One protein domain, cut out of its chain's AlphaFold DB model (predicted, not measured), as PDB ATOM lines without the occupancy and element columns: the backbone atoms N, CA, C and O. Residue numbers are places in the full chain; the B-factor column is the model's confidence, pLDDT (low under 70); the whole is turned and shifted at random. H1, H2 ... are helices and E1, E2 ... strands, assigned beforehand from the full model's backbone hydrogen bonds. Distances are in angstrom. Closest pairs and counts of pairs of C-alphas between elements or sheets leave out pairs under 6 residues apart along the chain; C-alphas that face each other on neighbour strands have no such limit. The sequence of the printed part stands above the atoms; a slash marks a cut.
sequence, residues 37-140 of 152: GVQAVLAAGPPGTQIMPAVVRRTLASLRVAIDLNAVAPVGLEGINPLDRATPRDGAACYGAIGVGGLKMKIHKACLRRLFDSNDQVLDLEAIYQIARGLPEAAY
ATOM      1  N   GLY A  37     101.828  78.204 120.617       94.94
ATOM      2  CA  GLY A  37     101.782  78.542 119.191       94.94
ATOM      3  C   GLY A  37     102.233  79.962 118.821       94.94
ATOM      4  O   GLY A  37     102.273  80.277 117.630       94.94
ATOM      5  N   VAL A  38     102.609  80.816 119.783       96.31
ATOM      6  CA  VAL A  38     103.042  82.190 119.482       96.31
ATOM      7  C   VAL A  38     104.404  82.207 118.783       96.31
ATOM      8  O   VAL A  38     105.309  81.438 119.107       96.31
ATOM      9  N   GLN A  39     104.568  83.125 117.832       97.88
ATOM     10  CA  GLN A  39     105.830  83.312 117.103       97.88
ATOM     11  C   GLN A  39     106.719  84.394 117.721       97.88
ATOM     12  O   GLN A  39     107.927  84.426 117.475       97.88
ATOM     13  N   ALA A  40     106.135  85.276 118.531       97.62
ATOM     14  CA  ALA A  40     106.839  86.349 119.209       97.62
ATOM     15  C   ALA A  40     106.318  86.525 120.637       97.62
ATOM     16  O   ALA A  40     105.118  86.415 120.881       97.62
ATOM     17  N   VAL A  41     107.222  86.846 121.562       96.94
ATOM     18  CA  VAL A  41     106.892  87.233 122.939       96.94
ATOM     19  C   VAL A  41     107.553  88.570 123.249       96.94
ATOM     20  O   VAL A  41     108.738  88.758 122.972       96.94
ATOM     21  N   LEU A  42     106.792  89.483 123.850       97.19
ATOM     22  CA  LEU A  42     107.266  90.772 124.349       97.19
ATOM     23  C   LEU A  42     106.934  90.884 125.841       97.19
ATOM     24  O   LEU A  42     105.766  91.008 126.204       97.19
ATOM     25  N   ALA A  43     107.947  90.868 126.703       96.62
ATOM     26  CA  ALA A  43     107.780  91.166 128.120       96.62
ATOM     27  C   ALA A  43     107.881  92.677 128.352       96.62
ATOM     28  O   ALA A  43     108.958  93.266 128.279       96.62
ATOM     29  N   ALA A  44     106.734  93.290 128.642       95.31
ATOM     30  CA  ALA A  44     106.589  94.712 128.955       95.31
ATOM     31  C   ALA A  44     106.054  94.929 130.386       95.31
ATOM     32  O   ALA A  44     105.264  95.837 130.634       95.31
ATOM     33  N   GLY A  45     106.435  94.041 131.309       93.56
ATOM     34  CA  GLY A  45     106.047  94.117 132.717       93.56
ATOM     35  C   GLY A  45     106.787  95.207 133.496       93.56
ATOM     36  O   GLY A  45     107.715  95.831 132.972       93.56
ATOM     37  N   PRO A  46     106.395  95.435 134.762       94.06
ATOM     38  CA  PRO A  46     107.086  96.378 135.628       94.06
ATOM     39  C   PRO A  46     108.540  95.943 135.902       94.06
ATOM     40  O   PRO A  46     108.861  94.754 135.804       94.06
ATOM     41  N   PRO A  47     109.429  96.886 136.266       95.31
ATOM     42  CA  PRO A  47     110.812  96.573 136.614       95.31
ATOM     43  C   PRO A  47     110.921  95.513 137.717       95.31
ATOM     44  O   PRO A  47     110.145  95.523 138.671       95.31
ATOM     45  N   GLY A  48     111.903  94.615 137.601       95.19
ATOM     46  CA  GLY A  48     112.162  93.577 138.605       95.19
ATOM     47  C   GLY A  48     111.065  92.514 138.711       95.19
ATOM     48  O   GLY A  48     110.895  91.909 139.766       95.19
ATOM     49  N   THR A  49     110.288  92.299 137.648       95.25
ATOM     50  CA  THR A  49     109.245  91.267 137.610       95.25
ATOM     51  C   THR A  49     109.537  90.260 136.513       95.25
ATOM     52  O   THR A  49     109.619  90.624 135.341       95.25
ATOM     53  N   GLN A  50     109.637  88.984 136.894       96.12
ATOM     54  CA  GLN A  50     109.715  87.875 135.950       96.12
ATOM     55  C   GLN A  50     108.311  87.478 135.491       96.12
ATOM     56  O   GLN A  50     107.452  87.168 136.313       96.12
ATOM     57  N   ILE A  51     108.088  87.463 134.177       95.62
ATOM     58  CA  ILE A  51     106.810  87.086 133.557       95.62
ATOM     59  C   ILE A  51     106.860  85.640 133.063       95.62
ATOM     60  O   ILE A  51     105.933  84.872 133.298       95.62
ATOM     61  N   MET A  52     107.937  85.257 132.373       96.75
ATOM     62  CA  MET A  52     108.060  83.935 131.756       96.75
ATOM     63  C   MET A  52     109.371  83.263 132.179       96.75
ATOM     64  O   MET A  52     110.447  83.733 131.795       96.75
ATOM     65  N   PRO A  53     109.299  82.149 132.930       96.25
ATOM     66  CA  PRO A  53     110.461  81.320 133.227       96.25
ATOM     67  C   PRO A  53     111.070  80.699 131.963       96.25
ATOM     68  O   PRO A  53     110.370  80.409 130.986       96.25
ATOM     69  N   ALA A  54     112.367  80.399 132.002       95.81
ATOM     70  CA  ALA A  54     113.100  79.853 130.861       95.81
ATOM     71  C   ALA A  54     112.569  78.469 130.475       95.81
ATOM     72  O   ALA A  54     112.538  78.121 129.295       95.81
ATOM     73  N   VAL A  55     112.114  77.700 131.469       95.31
ATOM     74  CA  VAL A  55     111.502  76.382 131.265       95.31
ATOM     75  C   VAL A  55     110.236  76.456 130.418       95.31
ATOM     76  O   VAL A  55     110.043  75.575 129.597       95.31
ATOM     77  N   VAL A  56     109.424  77.514 130.538       96.00
ATOM     78  CA  VAL A  56     108.247  77.718 129.678       96.00
ATOM     79  C   VAL A  56     108.678  78.195 128.302       96.00
ATOM     80  O   VAL A  56     108.266  77.633 127.298       96.00
ATOM     81  N   ARG A  57     109.554  79.202 128.232       95.69
ATOM     82  CA  ARG A  57     109.993  79.768 126.948       95.69
ATOM     83  C   ARG A  57     110.595  78.708 126.019       95.69
ATOM     84  O   ARG A  57     110.340  78.732 124.821       95.69
ATOM     85  N   ARG A  58     111.364  77.766 126.574       95.00
ATOM     86  CA  ARG A  58     112.007  76.671 125.829       95.00
ATOM     87  C   ARG A  58     111.032  75.636 125.262       95.00
ATOM     88  O   ARG A  58     111.427  74.910 124.356       95.00
ATOM     89  N   THR A  59     109.792  75.550 125.749       95.06
ATOM     90  CA  THR A  59     108.785  74.632 125.177       95.06
ATOM     91  C   THR A  59     108.047  75.226 123.977       95.06
ATOM     92  O   THR A  59     107.330  74.505 123.283       95.06
ATOM     93  N   LEU A  60     108.225  76.521 123.691       95.69
ATOM     94  CA  LEU A  60     107.531  77.222 122.613       95.69
ATOM     95  C   LEU A  60     108.192  76.948 121.253       95.69
ATOM     96  O   LEU A  60     108.959  77.762 120.746       95.69
ATOM     97  N   ALA A  61     107.869  75.811 120.632       94.31
ATOM     98  CA  ALA A  61     108.471  75.378 119.363       94.31
ATOM     99  C   ALA A  61     108.285  76.372 118.194       94.31
ATOM    100  O   ALA A  61     109.113  76.428 117.286       94.31
ATOM    101  N   SER A  62     107.213  77.171 118.218       96.62
ATOM    102  CA  SER A  62     106.919  78.185 117.194       96.62
ATOM    103  C   SER A  62     107.633  79.518 117.423       96.62
ATOM    104  O   SER A  62     107.563  80.388 116.554       96.62
ATOM    105  N   LEU A  63     108.303  79.706 118.566       97.62
ATOM    106  CA  LEU A  63     108.899  80.983 118.944       97.62
ATOM    107  C   LEU A  63     110.063  81.340 118.013       97.62
ATOM    108  O   LEU A  63     111.020  80.587 117.855       97.62
ATOM    109  N   ARG A  64     109.996  82.526 117.409       97.81
ATOM    110  CA  ARG A  64     111.025  83.064 116.503       97.81
ATOM    111  C   ARG A  64     111.694  84.307 117.066       97.81
ATOM    112  O   ARG A  64     112.848  84.569 116.738       97.81
ATOM    113  N   VAL A  65     110.992  85.070 117.901       97.88
ATOM    114  CA  VAL A  65     111.490  86.319 118.488       97.88
ATOM    115  C   VAL A  65     111.066  86.422 119.950       97.88
ATOM    116  O   VAL A  65     109.908  86.192 120.283       97.88
ATOM    117  N   ALA A  66     111.985  86.814 120.827       97.81
ATOM    118  CA  ALA A  66     111.677  87.087 122.227       97.81
ATOM    119  C   ALA A  66     112.318  88.406 122.657       97.81
ATOM    120  O   ALA A  66     113.519  88.604 122.488       97.81
ATOM    121  N   ILE A  67     111.515  89.319 123.190       97.88
ATOM    122  CA  ILE A  67     111.939  90.671 123.541       97.88
ATOM    123  C   ILE A  67     111.618  90.913 125.008       97.88
ATOM    124  O   ILE A  67     110.464  90.809 125.417       97.88
ATOM    125  N   ASP A  68     112.629  91.271 125.787       97.69
ATOM    126  CA  ASP A  68     112.470  91.696 127.171       97.69
ATOM    127  C   ASP A  68     112.789  93.186 127.303       97.69
ATOM    128  O   ASP A  68     113.876  93.630 126.933       97.69
ATOM    129  N   LEU A  69     111.835  93.967 127.813       96.19
ATOM    130  CA  LEU A  69     112.012  95.398 128.066       96.19
ATOM    131  C   LEU A  69     112.475  95.695 129.498       96.19
ATOM    132  O   LEU A  69     112.782  96.848 129.806       96.19
ATOM    133  N   ASN A  70     112.559  94.687 130.368       95.31
ATOM    134  CA  ASN A  70     112.991  94.854 131.747       95.31
ATOM    135  C   ASN A  70     114.527  94.769 131.869       95.31
ATOM    136  O   ASN A  70     115.151  93.762 131.538       95.31
ATOM    137  N   ALA A  71     115.147  95.845 132.359       92.06
ATOM    138  CA  ALA A  71     116.587  95.908 132.638       92.06
ATOM    139  C   ALA A  71     116.933  95.647 134.117       92.06
ATOM    140  O   ALA A  71     118.112  95.580 134.463       92.06
ATOM    141  N   VAL A  72     115.928  95.544 134.989       94.62
ATOM    142  CA  VAL A  72     116.079  95.391 136.442       94.62
ATOM    143  C   VAL A  72     115.852  93.931 136.812       94.62
ATOM    144  O   VAL A  72     114.864  93.339 136.391       94.62
ATOM    145  N   ALA A  73     116.757  93.352 137.603       90.81
ATOM    146  CA  ALA A  73     116.634  91.969 138.050       90.81
ATOM    147  C   ALA A  73     115.490  91.794 139.076       90.81
ATOM    148  O   ALA A  73     115.340  92.651 139.948       90.81
ATOM    149  N   PRO A  74     114.733  90.681 139.022       93.75
ATOM    150  CA  PRO A  74     114.747  89.659 137.969       93.75
ATOM    151  C   PRO A  74     114.221  90.191 136.625       93.75
ATOM    152  O   PRO A  74     113.300  91.004 136.585       93.75
ATOM    153  N   VAL A  75     114.821  89.718 135.527       95.44
ATOM    154  CA  VAL A  75     114.409  90.053 134.150       95.44
ATOM    155  C   VAL A  75     113.012  89.498 133.841       95.44
ATOM    156  O   VAL A  75     112.556  88.563 134.495       95.44
ATOM    157  N   GLY A  76     112.328  90.059 132.843       96.69
ATOM    158  CA  GLY A  76     110.976  89.649 132.452       96.69
ATOM    159  C   GLY A  76     110.927  88.273 131.788       96.69
ATOM    160  O   GLY A  76     110.032  87.476 132.084       96.69
ATOM    161  N   LEU A  77     111.894  87.986 130.915       97.25
ATOM    162  CA  LEU A  77     112.058  86.701 130.235       97.25
ATOM    163  C   LEU A  77     113.345  86.038 130.712       97.25
ATOM    164  O   LEU A  77     114.451  86.412 130.320       97.25
ATOM    165  N   GLU A  78     113.208  85.014 131.545       96.88
ATOM    166  CA  GLU A  78     114.368  84.342 132.117       96.88
ATOM    167  C   GLU A  78     115.260  83.722 131.016       96.88
ATOM    168  O   GLU A  78     114.805  83.095 130.044       96.88
ATOM    169  N   GLY A  79     116.571  83.918 131.168       94.62
ATOM    170  CA  GLY A  79     117.591  83.479 130.217       94.62
ATOM    171  C   GLY A  79     117.861  84.448 129.059       94.62
ATOM    172  O   GLY A  79     118.761  84.170 128.266       94.62
ATOM    173  N   ILE A  80     117.141  85.572 128.964       96.06
ATOM    174  CA  ILE A  80     117.488  86.676 128.058       96.06
ATOM    175  C   ILE A  80     118.396  87.659 128.796       96.06
ATOM    176  O   ILE A  80     118.099  88.104 129.904       96.06
ATOM    177  N   ASN A  81     119.532  87.996 128.186       95.25
ATOM    178  CA  ASN A  81     120.454  88.979 128.741       95.25
ATOM    179  C   ASN A  81     119.973  90.392 128.362       95.25
ATOM    180  O   ASN A  81     119.660  90.607 127.192       95.25
ATOM    181  N   PRO A  82     119.980  91.389 129.271       95.12
ATOM    182  CA  PRO A  82     119.625  92.769 128.931       95.12
ATOM    183  C   PRO A  82     120.392  93.350 127.729       95.12
ATOM    184  O   PRO A  82     119.871  94.224 127.038       95.12
ATOM    185  N   LEU A  83     121.605  92.864 127.453       94.12
ATOM    186  CA  LEU A  83     122.447  93.270 126.324       94.12
ATOM    187  C   LEU A  83     122.154  92.519 125.015       94.12
ATOM    188  O   LEU A  83     122.753  92.865 123.997       94.12
ATOM    189  N   ASP A  84     121.277  91.510 125.019       94.44
ATOM    190  CA  ASP A  84     120.999  90.695 123.837       94.44
ATOM    191  C   ASP A  84     120.493  91.556 122.673       94.44
ATOM    192  O   ASP A  84     119.631  92.427 122.828       94.44
ATOM    193  N   ARG A  85     121.049  91.290 121.490       92.88
ATOM    194  CA  ARG A  85     120.749  91.987 120.236       92.88
ATOM    195  C   ARG A  85     120.619  90.949 119.136       92.88
ATOM    196  O   ARG A  85     121.619  90.589 118.514       92.88
ATOM    197  N   ALA A  86     119.388  90.492 118.906       93.75
ATOM    198  CA  ALA A  86     119.092  89.360 118.027       93.75
ATOM    199  C   ALA A  86     119.962  88.135 118.357       93.75
ATOM    200  O   ALA A  86     120.374  87.386 117.473       93.75
ATOM    201  N   THR A  87     120.282  87.951 119.640       95.25
ATOM    202  CA  THR A  87     121.124  86.841 120.085       95.25
ATOM    203  C   THR A  87     120.318  85.552 119.929       95.25
ATOM    204  O   THR A  87     119.236  85.464 120.514       95.25
ATOM    205  N   PRO A  88     120.789  84.547 119.173       95.19
ATOM    206  CA  PRO A  88     120.052  83.303 119.011       95.19
ATOM    207  C   PRO A  88     120.023  82.523 120.330       95.19
ATOM    208  O   PRO A  88     121.072  82.229 120.910       95.19
ATOM    209  N   ARG A  89     118.826  82.170 120.804       93.31
ATOM    210  CA  ARG A  89     118.609  81.294 121.965       93.31
ATOM    211  C   ARG A  89     117.393  80.424 121.719       93.31
ATOM    212  O   ARG A  89     116.341  80.939 121.357       93.31
ATOM    213  N   ASP A  90     117.532  79.120 121.936       89.94
ATOM    214  CA  ASP A  90     116.409  78.177 121.860       89.94
ATOM    215  C   ASP A  90     115.621  78.281 120.527       89.94
ATOM    216  O   ASP A  90     114.403  78.159 120.499       89.94
ATOM    217  N   GLY A  91     116.314  78.575 119.416       89.56
ATOM    218  CA  GLY A  91     115.704  78.741 118.085       89.56
ATOM    219  C   GLY A  91     115.083  80.117 117.789       89.56
ATOM    220  O   GLY A  91     114.625  80.331 116.666       89.56
ATOM    221  N   ALA A  92     115.115  81.059 118.737       96.00
ATOM    222  CA  ALA A  92     114.565  82.408 118.599       96.00
ATOM    223  C   ALA A  92     115.646  83.506 118.633       96.00
ATOM    224  O   ALA A  92     116.685  83.364 119.278       96.00
ATOM    225  N   ALA A  93     115.380  84.636 117.973       96.81
ATOM    226  CA  ALA A  93     116.153  85.865 118.115       96.81
ATOM    227  C   ALA A  93     115.748  86.589 119.409       96.81
ATOM    228  O   ALA A  93     114.623  87.085 119.523       96.81
ATOM    229  N   CYS A  94     116.658  86.668 120.377       96.94
ATOM    230  CA  CYS A  94     116.411  87.323 121.656       96.94
ATOM    231  C   CYS A  94     116.928  88.764 121.679       96.94
ATOM    232  O   CYS A  94     118.020  89.064 121.185       96.94
ATOM    233  N   TYR A  95     116.150  89.650 122.296       97.00
ATOM    234  CA  TYR A  95     116.486  91.052 122.516       97.00
ATOM    235  C   TYR A  95     116.269  91.402 123.983       97.00
ATOM    236  O   TYR A  95     115.186  91.178 124.517       97.00
ATOM    237  N   GLY A  96     117.286  91.974 124.619       96.44
ATOM    238  CA  GLY A  96     117.181  92.493 125.977       96.44
ATOM    239  C   GLY A  96     116.911  93.993 126.015       96.44
ATOM    240  O   GLY A  96     117.041  94.701 125.009       96.44
ATOM    241  N   ALA A  97     116.601  94.499 127.206       95.62
ATOM    242  CA  ALA A  97     116.170  95.878 127.412       95.62
ATOM    243  C   ALA A  97     117.186  96.928 126.931       95.62
ATOM    244  O   ALA A  97     116.806  97.949 126.358       95.62
ATOM    245  N   ILE A  98     118.488  96.677 127.100       92.75
ATOM    246  CA  ILE A  98     119.563  97.558 126.615       92.75
ATOM    247  C   ILE A  98     119.765  97.397 125.105       92.75
ATOM    248  O   ILE A  98     120.054  98.375 124.407       92.75
ATOM    249  N   GLY A  99     119.578  96.184 124.580       89.38
ATOM    250  CA  GLY A  99     119.542  95.923 123.142       89.38
ATOM    251  C   GLY A  99     118.478  96.764 122.435       89.38
ATOM    252  O   GLY A  99     118.799  97.524 121.518       89.38
ATOM    253  N   VAL A 100     117.237  96.707 122.926       92.38
ATOM    254  CA  VAL A 100     116.107  97.514 122.432       92.38
ATOM    255  C   VAL A 100     116.315  99.005 122.716       92.38
ATOM    256  O   VAL A 100     116.103  99.853 121.844       92.38
ATOM    257  N   GLY A 101     116.789  99.337 123.919       91.38
ATOM    258  CA  GLY A 101     117.033 100.706 124.368       91.38
ATOM    259  C   GLY A 101     117.998 101.475 123.465       91.38
ATOM    260  O   GLY A 101     117.805 102.669 123.226       91.38
ATOM    261  N   GLY A 102     118.987 100.791 122.883       89.44
ATOM    262  CA  GLY A 102     119.898 101.378 121.901       89.44
ATOM    263  C   GLY A 102     119.179 101.916 120.658       89.44
ATOM    264  O   GLY A 102     119.418 103.059 120.259       89.44
ATOM    265  N   LEU A 103     118.268 101.133 120.070       91.12
ATOM    266  CA  LEU A 103     117.465 101.572 118.922       91.12
ATOM    267  C   LEU A 103     116.481 102.677 119.326       91.12
ATOM    268  O   LEU A 103     116.423 103.710 118.656       91.12
ATOM    269  N   LYS A 104     115.797 102.522 120.470       92.94
ATOM    270  CA  LYS A 104     114.918 103.556 121.045       92.94
ATOM    271  C   LYS A 104     115.638 104.898 121.138       92.94
ATOM    272  O   LYS A 104     115.080 105.926 120.764       92.94
ATOM    273  N   MET A 105     116.880 104.910 121.620       94.69
ATOM    274  CA  MET A 105     117.679 106.131 121.754       94.69
ATOM    275  C   MET A 105     118.048 106.768 120.414       94.69
ATOM    276  O   MET A 105     118.032 107.994 120.313       94.69
ATOM    277  N   LYS A 106     118.344 105.974 119.379       94.06
ATOM    278  CA  LYS A 106     118.594 106.500 118.026       94.06
ATOM    279  C   LYS A 106     117.342 107.175 117.459       94.06
ATOM    280  O   LYS A 106     117.437 108.316 117.014       94.06
ATOM    281  N   ILE A 107     116.185 106.512 117.558       95.50
ATOM    282  CA  ILE A 107     114.889 107.052 117.115       95.50
ATOM    283  C   ILE A 107     114.573 108.342 117.875       95.50
ATOM    284  O   ILE A 107     114.318 109.371 117.266       95.50
ATOM    285  N   HIS A 108     114.688 108.325 119.203       96.56
ATOM    286  CA  HIS A 108     114.383 109.482 120.042       96.56
ATOM    287  C   HIS A 108     115.254 110.702 119.696       96.56
ATOM    288  O   HIS A 108     114.748 111.816 119.598       96.56
ATOM    289  N   LYS A 109     116.558 110.505 119.448       96.31
ATOM    290  CA  LYS A 109     117.452 111.585 118.995       96.31
ATOM    291  C   LYS A 109     117.089 112.095 117.599       96.31
ATOM    292  O   LYS A 109     117.228 113.287 117.349       96.31
ATOM    293  N   ALA A 110     116.653 111.220 116.693       95.25
ATOM    294  CA  ALA A 110     116.188 111.623 115.368       95.25
ATOM    295  C   ALA A 110     114.904 112.464 115.456       95.25
ATOM    296  O   ALA A 110     114.843 113.518 114.833       95.25
ATOM    297  N   CYS A 111     113.948 112.070 116.304       96.50
ATOM    298  CA  CYS A 111     112.751 112.862 116.590       96.50
ATOM    299  C   CYS A 111     113.105 114.257 117.121       96.50
ATOM    300  O   CYS A 111     112.607 115.247 116.600       96.50
ATOM    301  N   LEU A 112     114.013 114.351 118.103       96.19
ATOM    302  CA  LEU A 112     114.442 115.647 118.645       96.19
ATOM    303  C   LEU A 112     115.064 116.550 117.580       96.19
ATOM    304  O   LEU A 112     114.763 117.734 117.551       96.19
ATOM    305  N   ARG A 113     115.907 116.006 116.693       95.50
ATOM    306  CA  ARG A 113     116.471 116.785 115.580       95.50
ATOM    307  C   ARG A 113     115.384 117.282 114.639       95.50
ATOM    308  O   ARG A 113     115.403 118.448 114.279       95.50
ATOM    309  N   ARG A 114     114.426 116.414 114.303       93.81
ATOM    310  CA  ARG A 114     113.322 116.740 113.400       93.81
ATOM    311  C   ARG A 114     112.511 117.935 113.903       93.81
ATOM    312  O   ARG A 114     112.136 118.770 113.094       93.81
ATOM    313  N   LEU A 115     112.299 118.067 115.214       95.94
ATOM    314  CA  LEU A 115     111.578 119.210 115.796       95.94
ATOM    315  C   LEU A 115     112.237 120.573 115.519       95.94
ATOM    316  O   LEU A 115     111.552 121.586 115.589       95.94
ATOM    317  N   PHE A 116     113.528 120.620 115.182       96.12
ATOM    318  CA  PHE A 116     114.198 121.864 114.786       96.12
ATOM    319  C   PHE A 116     114.020 122.208 113.300       96.12
ATOM    320  O   PHE A 116     114.386 123.307 112.894       96.12
ATOM    321  N   ASP A 117     113.452 121.306 112.494       94.50
ATOM    322  CA  ASP A 117     113.211 121.557 111.070       94.50
ATOM    323  C   ASP A 117     111.961 122.428 110.840       94.50
ATOM    324  O   ASP A 117     111.874 123.124 109.831       94.50
ATOM    325  N   SER A 118     110.977 122.368 111.747       94.31
ATOM    326  CA  SER A 118     109.742 123.166 111.704       94.31
ATOM    327  C   SER A 118     108.988 123.105 113.037       94.31
ATOM    328  O   SER A 118     109.027 122.080 113.720       94.31
ATOM    329  N   ASN A 119     108.247 124.171 113.357       92.88
ATOM    330  CA  ASN A 119     107.518 124.358 114.622       92.88
ATOM    331  C   ASN A 119     106.101 123.751 114.645       92.88
ATOM    332  O   ASN A 119     105.440 123.791 115.680       92.88
ATOM    333  N   ASP A 120     105.611 123.230 113.524       94.12
ATOM    334  CA  ASP A 120     104.249 122.695 113.356       94.12
ATOM    335  C   ASP A 120     104.180 121.159 113.423       94.12
ATOM    336  O   ASP A 120     103.137 120.555 113.178       94.12
ATOM    337  N   GLN A 121     105.293 120.510 113.761       93.06
ATOM    338  CA  GLN A 121     105.390 119.057 113.740       93.06
ATOM    339  C   GLN A 121     104.767 118.405 114.973       93.06
ATOM    340  O   GLN A 121     105.098 118.730 116.113       93.06
ATOM    341  N   VAL A 122     103.946 117.384 114.727       94.75
ATOM    342  CA  VAL A 122     103.420 116.474 115.747       94.75
ATOM    343  C   VAL A 122     104.063 115.108 115.536       94.75
ATOM    344  O   VAL A 122     103.860 114.467 114.509       94.75
ATOM    345  N   LEU A 123     104.885 114.677 116.495       94.81
ATOM    346  CA  LEU A 123     105.583 113.392 116.437       94.81
ATOM    347  C   LEU A 123     104.842 112.352 117.287       94.81
ATOM    348  O   LEU A 123     105.210 112.096 118.434       94.81
ATOM    349  N   ASP A 124     103.782 111.784 116.719       92.62
ATOM    350  CA  ASP A 124     102.981 110.702 117.297       92.62
ATOM    351  C   ASP A 124     103.498 109.305 116.894       92.62
ATOM    352  O   ASP A 124     104.628 109.154 116.425       92.62
ATOM    353  N   LEU A 125     102.704 108.255 117.134       90.31
ATOM    354  CA  LEU A 125     103.096 106.870 116.862       90.31
ATOM    355  C   LEU A 125     103.481 106.666 115.392       90.31
ATOM    356  O   LEU A 125     104.545 106.111 115.111       90.31
ATOM    357  N   GLU A 126     102.639 107.124 114.470       90.75
ATOM    358  CA  GLU A 126     102.840 107.013 113.032       90.75
ATOM    359  C   GLU A 126     104.101 107.767 112.603       90.75
ATOM    360  O   GLU A 126     104.966 107.187 111.937       90.75
ATOM    361  N   ALA A 127     104.263 109.023 113.031       94.19
ATOM    362  CA  ALA A 127     105.435 109.828 112.693       94.19
ATOM    363  C   ALA A 127     106.737 109.222 113.249       94.19
ATOM    364  O   ALA A 127     107.733 109.098 112.528       94.19
ATOM    365  N   ILE A 128     106.733 108.781 114.511       95.56
ATOM    366  CA  ILE A 128     107.883 108.123 115.147       95.56
ATOM    367  C   ILE A 128     108.219 106.814 114.425       95.56
ATOM    368  O   ILE A 128     109.398 106.517 114.219       95.56
ATOM    369  N   TYR A 129     107.215 106.037 114.013       93.44
ATOM    370  CA  TYR A 129     107.424 104.800 113.263       93.44
ATOM    371  C   TYR A 129     108.057 105.058 111.890       93.44
ATOM    372  O   TYR A 129     108.989 104.348 111.504       93.44
ATOM    373  N   GLN A 130     107.631 106.104 111.175       94.25
ATOM    374  CA  GLN A 130     108.265 106.484 109.905       94.25
ATOM    375  C   GLN A 130     109.712 106.943 110.098       94.25
ATOM    376  O   GLN A 130     110.593 106.512 109.354       94.25
ATOM    377  N   ILE A 131     109.989 107.742 111.134       93.88
ATOM    378  CA  ILE A 131     111.365 108.120 111.491       93.88
ATOM    379  C   ILE A 131     112.190 106.867 111.785       93.88
ATOM    380  O   ILE A 131     113.309 106.738 111.291       93.88
ATOM    381  N   ALA A 132     111.634 105.925 112.550       93.44
ATOM    382  CA  ALA A 132     112.302 104.676 112.869       93.44
ATOM    383  C   ALA A 132     112.648 103.882 111.612       93.44
ATOM    384  O   ALA A 132     113.772 103.401 111.534       93.44
ATOM    385  N   ARG A 133     111.733 103.779 110.639       92.25
ATOM    386  CA  ARG A 133     111.941 103.101 109.347       92.25
ATOM    387  C   ARG A 133     112.931 103.798 108.414       92.25
ATOM    388  O   ARG A 133     113.510 103.135 107.561       92.25
ATOM    389  N   GLY A 134     113.100 105.111 108.552       91.94
ATOM    390  CA  GLY A 134     114.065 105.893 107.779       91.94
ATOM    391  C   GLY A 134     115.502 105.808 108.302       91.94
ATOM    392  O   GLY A 134     116.412 106.340 107.667       91.94
ATOM    393  N   LEU A 135     115.735 105.169 109.456       89.94
ATOM    394  CA  LEU A 135     117.086 104.980 109.977       89.94
ATOM    395  C   LEU A 135     117.878 103.985 109.108       89.94
ATOM    396  O   LEU A 135     117.315 103.006 108.621       89.94
ATOM    397  N   PRO A 136     119.199 104.195 108.932       83.88
ATOM    398  CA  PRO A 136     120.034 103.307 108.124       83.88
ATOM    399  C   PRO A 136     120.051 101.889 108.695       83.88
ATOM    400  O   PRO A 136     119.928 101.711 109.902       83.88
ATOM    401  N   GLU A 137     120.295 100.875 107.862       71.00
ATOM    402  CA  GLU A 137     120.238  99.467 108.288       71.00
ATOM    403  C   GLU A 137     121.230  99.144 109.429       71.00
ATOM    404  O   GLU A 137     120.926  98.401 110.364       71.00
ATOM    405  N   ALA A 138     122.382  99.825 109.440       71.00
ATOM    406  CA  ALA A 138     123.358  99.795 110.534       71.00
ATOM    407  C   ALA A 138     122.792 100.283 111.887       71.00
ATOM    408  O   ALA A 138     123.364 100.033 112.950       71.00
ATOM    409  N   ALA A 139     121.653 100.979 111.891       62.47
ATOM    410  CA  ALA A 139     120.941 101.337 113.107       62.47
ATOM    411  C   ALA A 139     120.344 100.109 113.812       62.47
ATOM    412  O   ALA A 139     120.290 100.132 115.047       62.47
ATOM    413  N   TYR A 140     119.988  99.060 113.057       64.81
ATOM    414  CA  TYR A 140     119.377  97.811 113.531       64.81
ATOM    415  C   TYR A 140     120.374  96.664 113.737       64.81
ATOM    416  O   TYR A 140     119.955  95.551 114.036       64.81
TER     417      TYR A 140
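Overview. This is residues 37 to 140 of the 152 residues of an uncharacterized protein of Planctomycetes bacterium (UniProt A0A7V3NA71). A small, strongly twisted sheet of four short strands, together with its loops and the short helix H1, makes a head at one end, and the long helix H2 runs out from it as an arm. The chain turns round beyond the far end of H2, where residues 116 to 122 stick out, then folds back so that H3 packs on residues 107 to 111 of H2 at about a right angle and H4 reaches residues 103 to 106. The printed part has 104 residues, with four named helices and four named strands in the order E1 H1 E2 E3 E4 H2 H3 H4; the class is mixed, helices and strands. The mixed sheet has the order E1 E2 E4 E3. The whole is loose, with a radius of gyration of the C-alphas of 15.9 A, and elongated, spanning 51 by 26 by 22 A.

Along the chain. E1, residues 40 to 43, begins with C-alpha 40 at (106.839, 86.349, 119.209) and is 10.2 A long. H1, residues 54 to 57, measures 5.0 A, and E2, residues 65 to 68, 10.3 A. E3, residues 85 to 89, measures 11.0 A, and E4, residues 92 to 95, 9.7 A. H2, residues 97 to 114, runs 25.3 A from C-alpha 97 at (116.170, 95.878, 127.412). H3, residues 125 to 133, is 12.2 A long. H4, residues 137 to 140, measures 5.6 A and ends with C-alpha 140 at (119.377, 97.811, 113.531).

Arrangement. E1 and E2 are parallel at 3 degrees, with N 43 and O 67 2.8 A apart, within hydrogen-bond range. E1, H1 and E2 form a strand-helix-strand unit, two parallel neighbour strands with a helix between them along the chain, and its crossover is right-handed. H1 is not on the sheet. E2 and E4 are parallel at 26 degrees, with N 95 and O 66 at 2.8 A. E4 and the edge strand E3 form an antiparallel hairpin at 142 degrees, with N 94 and O 87 at 2.8 A. H2 is on the sheet but only grazes it, with residues 97 to 102; the closest C-alphas of H2 and E3 are those of Gly 99 and Arg 85, 5.0 A apart. H2 and H3 touch, about perpendicular at 77 degrees, with the C-alphas of Ile 107 and Ala 132 closest at 5.5 A. H2 and H4 only just touch, with 3 pairs of C-alphas within 8 A, the closest those of Leu 103 and Ala 139 at 6.8 A. Every O i to N i+4 pair is within hydrogen-bond range in H3, 13 of 14 are in H2, and H1 and H4 are too short for such a pair.

Size, cuts and confidence. The two C-alphas farthest apart, those of Val 55 and Asn 119, are 50.9 A apart. The printed part has no cut. The link from E2 to E3, residues 69 to 84, is long. The mean pLDDT of the printed part is 93.6, and residues 139 to 140 are under 70.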